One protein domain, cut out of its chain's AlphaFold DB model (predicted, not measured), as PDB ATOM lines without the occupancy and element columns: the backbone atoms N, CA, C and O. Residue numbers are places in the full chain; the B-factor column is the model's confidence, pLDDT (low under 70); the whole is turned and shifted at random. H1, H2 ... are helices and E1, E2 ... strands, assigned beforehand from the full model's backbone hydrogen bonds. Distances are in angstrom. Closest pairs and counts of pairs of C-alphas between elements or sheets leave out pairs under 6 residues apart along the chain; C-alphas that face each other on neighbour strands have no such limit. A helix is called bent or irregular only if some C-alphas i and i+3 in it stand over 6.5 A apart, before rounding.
ATOM      1  N   ARG A  10     211.709 140.348 180.844       88.75
ATOM      2  CA  ARG A  10     212.341 141.661 180.796       88.75
ATOM      3  C   ARG A  10     212.892 141.905 179.393       88.75
ATOM      4  O   ARG A  10     213.776 141.179 178.942       88.75
ATOM      5  N   VAL A  11     212.396 142.943 178.733       90.88
ATOM      6  CA  VAL A  11     212.858 143.421 177.429       90.88
ATOM      7  C   VAL A  11     213.616 144.726 177.645       90.88
ATOM      8  O   VAL A  11     213.053 145.709 178.118       90.88
ATOM      9  N   THR A  12     214.906 144.738 177.324       92.62
ATOM     10  CA  THR A  12     215.752 145.936 177.385       92.62
ATOM     11  C   THR A  12     215.952 146.476 175.979       92.62
ATOM     12  O   THR A  12     216.435 145.767 175.102       92.62
ATOM     13  N   MET A  13     215.612 147.740 175.766       95.50
ATOM     14  CA  MET A  13     215.712 148.418 174.478       95.50
ATOM     15  C   MET A  13     216.699 149.576 174.577       95.50
ATOM     16  O   MET A  13     216.686 150.313 175.568       95.50
ATOM     17  N   ARG A  14     217.571 149.729 173.578       96.12
ATOM     18  CA  ARG A  14     218.605 150.773 173.551       96.12
ATOM     19  C   ARG A  14     218.745 151.404 172.173       96.12
ATOM     20  O   ARG A  14     218.638 150.719 171.157       96.12
ATOM     21  N   SER A  15     219.012 152.705 172.159       95.00
ATOM     22  CA  SER A  15     219.341 153.485 170.965       95.00
ATOM     23  C   SER A  15     220.408 154.508 171.313       95.00
ATOM     24  O   SER A  15     220.298 155.190 172.327       95.00
ATOM     25  N   VAL A  16     221.420 154.646 170.465       94.00
ATOM     26  CA  VAL A  16     222.464 155.661 170.603       94.00
ATOM     27  C   VAL A  16     222.295 156.689 169.492       94.00
ATOM     28  O   VAL A  16     222.220 156.341 168.314       94.00
ATOM     29  N   VAL A  17     222.221 157.962 169.861       93.31
ATOM     30  CA  VAL A  17     222.058 159.079 168.926       93.31
ATOM     31  C   VAL A  17     223.314 159.940 168.972       93.31
ATOM     32  O   VAL A  17     223.778 160.305 170.052       93.31
ATOM     33  N   ALA A  18     223.877 160.254 167.807       93.94
ATOM     34  CA  ALA A  18     224.976 161.207 167.704       93.94
ATOM     35  C   ALA A  18     224.449 162.631 167.917       93.94
ATOM     36  O   ALA A  18     223.446 163.023 167.316       93.94
ATOM     37  N   LEU A  19     225.124 163.397 168.769       93.38
ATOM     38  CA  LEU A  19     224.778 164.779 169.063       93.38
ATOM     39  C   LEU A  19     225.591 165.747 168.183       93.38
ATOM     40  O   LEU A  19     226.706 165.416 167.769       93.38
ATOM     41  N   PRO A  20     225.072 166.957 167.899       91.00
ATOM     42  CA  PRO A  20     225.752 167.934 167.045       91.00
ATOM     43  C   PRO A  20     227.120 168.404 167.566       91.00
ATOM     44  O   PRO A  20     227.945 168.854 166.778       91.00
ATOM     45  N   ASP A  21     227.369 168.304 168.872       94.00
ATOM     46  CA  ASP A  21     228.635 168.663 169.525       94.00
ATOM     47  C   ASP A  21     229.715 167.567 169.429       94.00
ATOM     48  O   ASP A  21     230.818 167.737 169.944       94.00
ATOM     49  N   GLY A  22     229.420 166.450 168.755       91.50
ATOM     50  CA  GLY A  22     230.322 165.302 168.637       91.50
ATOM     51  C   GLY A  22     230.192 164.285 169.775       91.50
ATOM     52  O   GLY A  22     230.887 163.268 169.754       91.50
ATOM     53  N   GLY A  23     229.302 164.523 170.742       94.12
ATOM     54  CA  GLY A  23     228.923 163.556 171.771       94.12
ATOM     55  C   GLY A  23     227.929 162.494 171.286       94.12
ATOM     56  O   GLY A  23     227.430 162.521 170.158       94.12
ATOM     57  N   THR A  24     227.599 161.554 172.170       95.50
ATOM     58  CA  THR A  24     226.517 160.581 171.969       95.50
ATOM     59  C   THR A  24     225.547 160.608 173.144       95.50
ATOM     60  O   THR A  24     225.946 160.762 174.297       95.50
ATOM     61  N   ALA A  25     224.256 160.447 172.853       93.44
ATOM     62  CA  ALA A  25     223.207 160.243 173.844       93.44
ATOM     63  C   ALA A  25     222.696 158.800 173.761       93.44
ATOM     64  O   ALA A  25     222.292 158.344 172.690       93.44
ATOM     65  N   GLU A  26     222.698 158.085 174.887       94.56
ATOM     66  CA  GLU A  26     222.053 156.775 175.001       94.56
ATOM     67  C   GLU A  26     220.616 156.947 175.507       94.56
ATOM     68  O   GLU A  26     220.368 157.515 176.568       94.56
ATOM     69  N   HIS A  27     219.668 156.405 174.751       94.19
ATOM     70  CA  HIS A  27     218.299 156.182 175.183       94.19
ATOM     71  C   HIS A  27     218.153 154.716 175.573       94.19
ATOM     72  O   HIS A  27     218.522 153.825 174.805       94.19
ATOM     73  N   LYS A  28     217.574 154.465 176.747       92.88
ATOM     74  CA  LYS A  28     217.330 153.120 177.267       92.88
ATOM     75  C   LYS A  28     215.922 153.019 177.838       92.88
ATOM     76  O   LYS A  28     215.514 153.875 178.618       92.88
ATOM     77  N   ALA A  29     215.219 151.950 177.489       89.25
ATOM     78  CA  ALA A  29     213.932 151.581 178.069       89.25
ATOM     79  C   ALA A  29     213.957 150.114 178.516       89.25
ATOM     80  O   ALA A  29     214.650 149.285 177.926       89.25
ATOM     81  N   ILE A  30     213.231 149.802 179.589       87.94
ATOM     82  CA  ILE A  30     213.074 148.439 180.103       87.94
ATOM     83  C   ILE A  30     211.584 148.205 180.300       87.94
ATOM     84  O   ILE A  30     210.971 148.914 181.093       87.94
ATOM     85  N   ASP A  31     211.053 147.186 179.634       86.88
ATOM     86  CA  ASP A  31     209.663 146.763 179.770       86.88
ATOM     87  C   ASP A  31     209.566 145.304 180.210       86.88
ATOM     88  O   ASP A  31     210.474 144.500 179.995       86.88
ATOM     89  N   TYR A  32     208.442 144.962 180.832       84.19
ATOM     90  CA  TYR A  32     208.138 143.615 181.307       84.19
ATOM     91  C   TYR A  32     206.926 143.096 180.552       84.19
ATOM     92  O   TYR A  32     205.801 143.554 180.760       84.19
ATOM     93  N   VAL A  33     207.164 142.156 179.646       84.44
ATOM     94  CA  VAL A  33     206.191 141.751 178.630       84.44
ATOM     95  C   VAL A  33     205.745 140.322 178.891       84.44
ATOM     96  O   VAL A  33     206.569 139.448 179.153       84.44
ATOM     97  N   ARG A  34     204.435 140.060 178.832       84.38
ATOM     98  CA  ARG A  34     203.925 138.686 178.950       84.38
ATOM     99  C   ARG A  34     204.411 137.821 177.776       84.38
ATOM    100  O   ARG A  34     204.488 138.346 176.665       84.38
ATOM    101  N   PRO A  35     204.657 136.516 177.987       82.56
ATOM    102  CA  PRO A  35     205.123 135.610 176.936       82.56
ATOM    103  C   PRO A  35     204.244 135.631 175.681       82.56
ATOM    104  O   PRO A  35     204.770 135.700 174.577       82.56
ATOM    105  N   ASP A  36     202.921 135.689 175.855       81.75
ATOM    106  CA  ASP A  36     201.942 135.677 174.757       81.75
ATOM    107  C   ASP A  36     202.083 136.871 173.794       81.75
ATOM    108  O   ASP A  36     201.691 136.792 172.633       81.75
ATOM    109  N   PHE A  37     202.648 137.987 174.267       83.56
ATOM    110  CA  PHE A  37     202.870 139.197 173.468       83.56
ATOM    111  C   PHE A  37     204.340 139.412 173.114       83.56
ATOM    112  O   PHE A  37     204.654 140.376 172.418       83.56
ATOM    113  N   LEU A  38     205.245 138.564 173.608       86.94
ATOM    114  CA  LEU A  38     206.678 138.825 173.587       86.94
ATOM    115  C   LEU A  38     207.220 138.927 172.162       86.94
ATOM    116  O   LEU A  38     207.892 139.903 171.847       86.94
ATOM    117  N   ASP A  39     206.889 137.973 171.293       90.19
ATOM    118  CA  ASP A  39     207.348 137.984 169.900       90.19
ATOM    119  C   ASP A  39     206.851 139.219 169.139       90.19
ATOM    120  O   ASP A  39     207.639 139.912 168.493       90.19
ATOM    121  N   ALA A  40     205.560 139.546 169.263       89.38
ATOM    122  CA  ALA A  40     204.976 140.725 168.623       89.38
ATOM    123  C   ALA A  40     205.587 142.028 169.167       89.38
ATOM    124  O   ALA A  40     205.890 142.941 168.396       89.38
ATOM    125  N   TYR A  41     205.808 142.099 170.483       89.56
ATOM    126  CA  TYR A  41     206.443 143.235 171.142       89.56
ATOM    127  C   TYR A  41     207.887 143.420 170.671       89.56
ATOM    128  O   TYR A  41     208.279 144.524 170.304       89.56
ATOM    129  N   VAL A  42     208.679 142.347 170.642       92.56
ATOM    130  CA  VAL A  42     210.083 142.389 170.211       92.56
ATOM    131  C   VAL A  42     210.188 142.750 168.732       92.56
ATOM    132  O   VAL A  42     211.066 143.529 168.363       92.56
ATOM    133  N   ALA A  43     209.293 142.232 167.887       92.31
ATOM    134  CA  ALA A  43     209.245 142.586 166.473       92.31
ATOM    135  C   ALA A  43     209.001 144.090 166.273       92.31
ATOM    136  O   ALA A  43     209.766 144.728 165.553       92.31
ATOM    137  N   ASP A  44     208.006 144.672 166.953       90.94
ATOM    138  CA  ASP A  44     207.755 146.120 166.918       90.94
ATOM    139  C   ASP A  44     208.930 146.917 167.501       90.94
ATOM    140  O   ASP A  44     209.412 147.861 166.871       90.94
ATOM    141  N   ALA A  45     209.455 146.513 168.661       91.56
ATOM    142  CA  ALA A  45     210.575 147.185 169.309       91.56
ATOM    143  C   ALA A  45     211.809 147.252 168.397       91.56
ATOM    144  O   ALA A  45     212.445 148.300 168.313       91.56
ATOM    145  N   ARG A  46     212.105 146.185 167.644       93.81
ATOM    146  CA  ARG A  46     213.215 146.144 166.674       93.81
ATOM    147  C   ARG A  46     213.045 147.103 165.492       93.81
ATOM    148  O   ARG A  46     214.030 147.406 164.831       93.81
ATOM    149  N   THR A  47     211.836 147.600 165.222       93.06
ATOM    150  CA  THR A  47     211.622 148.647 164.203       93.06
ATOM    151  C   THR A  47     211.915 150.057 164.719       93.06
ATOM    152  O   THR A  47     212.159 150.962 163.923       93.06
ATOM    153  N   ARG A  48     211.895 150.255 166.045       90.19
ATOM    154  CA  ARG A  48     212.011 151.570 166.702       90.19
ATOM    155  C   ARG A  48     213.327 151.759 167.458       90.19
ATOM    156  O   ARG A  48     213.752 152.893 167.670       90.19
ATOM    157  N   TRP A  49     213.961 150.666 167.870       94.19
ATOM    158  CA  TRP A  49     215.171 150.650 168.686       94.19
ATOM    159  C   TRP A  49     216.327 149.973 167.960       94.19
ATOM    160  O   TRP A  49     216.134 149.015 167.217       94.19
ATOM    161  N   GLN A  50     217.544 150.459 168.207       95.00
ATOM    162  CA  GLN A  50     218.752 149.920 167.575       95.00
ATOM    163  C   GLN A  50     219.160 148.563 168.159       95.00
ATOM    164  O   GLN A  50     219.709 147.725 167.448       95.00
ATOM    165  N   SER A  51     218.905 148.348 169.450       94.69
ATOM    166  CA  SER A  51     219.158 147.085 170.141       94.69
ATOM    167  C   SER A  51     217.971 146.711 171.019       94.69
ATOM    168  O   SER A  51     217.405 147.562 171.709       94.69
ATOM    169  N   VAL A  52     217.600 145.431 170.983       94.94
ATOM    170  CA  VAL A  52     216.527 144.843 171.789       94.94
ATOM    171  C   VAL A  52     217.020 143.509 172.336       94.94
ATOM    172  O   VAL A  52     217.277 142.577 171.573       94.94
ATOM    173  N   GLU A  53     217.128 143.423 173.657       94.56
ATOM    174  CA  GLU A  53     217.575 142.246 174.401       94.56
ATOM    175  C   GLU A  53     216.416 141.706 175.240       94.56
ATOM    176  O   GLU A  53     215.704 142.473 175.891       94.56
ATOM    177  N   VAL A  54     216.236 140.389 175.251       92.44
ATOM    178  CA  VAL A  54     215.213 139.708 176.053       92.44
ATOM    179  C   VAL A  54     215.922 138.845 177.087       92.44
ATOM    180  O   VAL A  54     216.830 138.102 176.737       92.44
ATOM    181  N   SER A  55     215.517 138.954 178.350       87.31
ATOM    182  CA  SER A  55     216.054 138.122 179.427       87.31
ATOM    183  C   SER A  55     215.564 136.673 179.324       87.31
ATOM    184  O   SER A  55     214.357 136.415 179.222       87.31
ATOM    185  N   ASP A  56     216.497 135.726 179.438       79.19
ATOM    186  CA  ASP A  56     216.211 134.290 179.544       79.19
ATOM    187  C   ASP A  56     215.583 133.905 180.894       79.19
ATOM    188  O   ASP A  56     214.959 132.847 181.010       79.19
ATOM    189  N   GLU A  57     215.656 134.789 181.888       81.00
ATOM    190  CA  GLU A  57     215.012 134.615 183.187       81.00
ATOM    191  C   GLU A  57     213.650 135.329 183.230       81.00
ATOM    192  O   GLU A  57     213.542 136.477 182.767       81.00
ATOM    193  N   PRO A  58     212.599 134.676 183.765       75.38
ATOM    194  CA  PRO A  58     211.322 135.327 184.014       75.38
ATOM    195  C   PRO A  58     211.461 136.382 185.114       75.38
ATOM    196  O   PRO A  58     212.101 136.152 186.135       75.38
ATOM    197  N   ASP A  59     210.838 137.538 184.908       73.81
ATOM    198  CA  ASP A  59     210.937 138.687 185.805       73.81
ATOM    199  C   ASP A  59     209.564 139.348 185.937       73.81
ATOM    200  O   ASP A  59     208.955 139.778 184.955       73.81
ATOM    201  N   ALA A  60     209.080 139.420 187.175       67.56
ATOM    202  CA  ALA A  60     207.814 140.033 187.550       67.56
ATOM    203  C   ALA A  60     207.731 141.530 187.199       67.56
ATOM    204  O   ALA A  60     206.640 142.083 187.034       67.56
ATOM    205  N   GLY A  61     208.884 142.192 187.120       69.50
ATOM    206  CA  GLY A  61     208.990 143.637 187.100       69.50
ATOM    207  C   GLY A  61     208.533 144.293 188.408       69.50
ATOM    208  O   GLY A  61     208.072 143.630 189.340       69.50
ATOM    209  N   THR A  69     199.076 144.983 183.098       74.94
ATOM    210  CA  THR A  69     199.833 144.877 181.850       74.94
ATOM    211  C   THR A  69     199.138 145.704 180.787       74.94
ATOM    212  O   THR A  69     198.025 145.386 180.376       74.94
ATOM    213  N   HIS A  70     199.796 146.761 180.329       79.19
ATOM    214  CA  HIS A  70     199.332 147.531 179.186       79.19
ATOM    215  C   HIS A  70     199.955 146.973 177.907       79.19
ATOM    216  O   HIS A  70     201.177 146.868 177.812       79.19
ATOM    217  N   VAL A  71     199.121 146.612 176.932       77.69
ATOM    218  CA  VAL A  71     199.570 146.178 175.607       77.69
ATOM    219  C   VAL A  71     199.559 147.396 174.681       77.69
ATOM    220  O   VAL A  71     198.482 147.942 174.429       77.69
ATOM    221  N   PRO A  72     200.715 147.836 174.152       78.75
ATOM    222  CA  PRO A  72     200.772 148.991 173.263       78.75
ATOM    223  C   PRO A  72     199.832 148.851 172.057       78.75
ATOM    224  O   PRO A  72     199.751 147.795 171.428       78.75
ATOM    225  N   ALA A  73     199.116 149.928 171.727       81.69
ATOM    226  CA  ALA A  73     198.104 149.948 170.664       81.69
ATOM    227  C   ALA A  73     198.671 149.751 169.250       81.69
ATOM    228  O   ALA A  73     197.944 149.374 168.340       81.69
ATOM    229  N   ASN A  74     199.967 149.996 169.068       78.62
ATOM    230  CA  ASN A  74     200.667 149.836 167.798       78.62
ATOM    231  C   ASN A  74     201.165 148.406 167.544       78.62
ATOM    232  O   ASN A  74     201.757 148.160 166.496       78.62
ATOM    233  N   LEU A  75     200.962 147.465 168.474       78.00
ATOM    234  CA  LEU A  75     201.389 146.086 168.261       78.00
ATOM    235  C   LEU A  75     200.521 145.391 167.217       78.00
ATOM    236  O   LEU A  75     199.298 145.492 167.230       78.00
ATOM    237  N   ASN A  76     201.160 144.592 166.362       77.69
ATOM    238  CA  ASN A  76     200.466 143.667 165.472       77.69
ATOM    239  C   ASN A  76     199.966 142.438 166.260       77.69
ATOM    240  O   ASN A  76     200.449 141.322 166.074       77.69
TER     241      ASN A  76
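This is residues 10 to 61 and 69 to 76 of the 92 residues of an uncharacterized protein of Planctomonas sp. JC2975 (UniProt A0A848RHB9). A long, twisted, three-stranded sheet has a single helix, H1, packed over one face and running along its strands. The hairpin of E1 and E2 makes the length of the model, with its turn at residues 19 to 23 at one end, while E3 and H1 lie towards the other end. The printed part has 60 residues with one named helix and three named strands, in the order E1, E2, H1, E3 along the chain; the sheet runs E2, E1, E3, antiparallel throughout, and the class is mixed, helices and strands. The whole is loose, with a radius of gyration of the C-alphas of 13.3 A, and elongated, spanning 42 by 25 by 16 A.

E1 is residues 10 to 18, 26.7 A long from its first C-alpha at (212.341, 141.661, 180.796). E2 is residues 24 to 33, 28.5 A long. H1 is residues 35 to 48, 20.2 A long, and is irregular: C-alphas 36 and 39 are 7.6 A apart. E3 is residues 51 to 58, 19.8 A long, and its last C-alpha is at (211.322, 135.327, 184.014).

E1 is the inner strand of the sheet, and E2 and E3 are its edge strands. The hairpin E1 and E2 is antiparallel at 163 degrees, with N 13 and O 29 within hydrogen-bond range at 2.8 A. E1 and E3 are antiparallel at 161 degrees, with N 12 and O 53 within range at 2.8 A. The sheet is twisted, its C-alphas lying up to 4.4 A off their best plane. H1 is on the sheet at a height of 9.3 A, making two layers, a helix on one face of a sheet. It lies over E1 and runs along the strands, at 1 degrees to E1 on the local plane. The closest C-alphas of H1 and E3 are those of Arg 46 and Val 52, 6.2 A apart; those of E1 and H1 are Met 13 and Ala 45, 7.4 A apart. E2, H1 and E3 form a split strand-helix-strand unit, two strands running the same way with E1 between them in the sheet, and its crossover is right-handed. In H1, 6 of 10 O i to N i+4 pairs and 9 of 11 O i to N i+3 pairs are within hydrogen-bond range.

The C-alphas farthest apart are those of Asp 21 and Asp 36, at 42.8 A. The links E1 to E2, E2 to H1 and H1 to E3 are tight. Residues 62 to 68 are cut out, and C-alphas 61 and 69 are 10.6 A apart across the cut; residues 69 to 76 hold no named element. The mean pLDDT of the printed part is 87.8, and residues 60 to 61 are under 70.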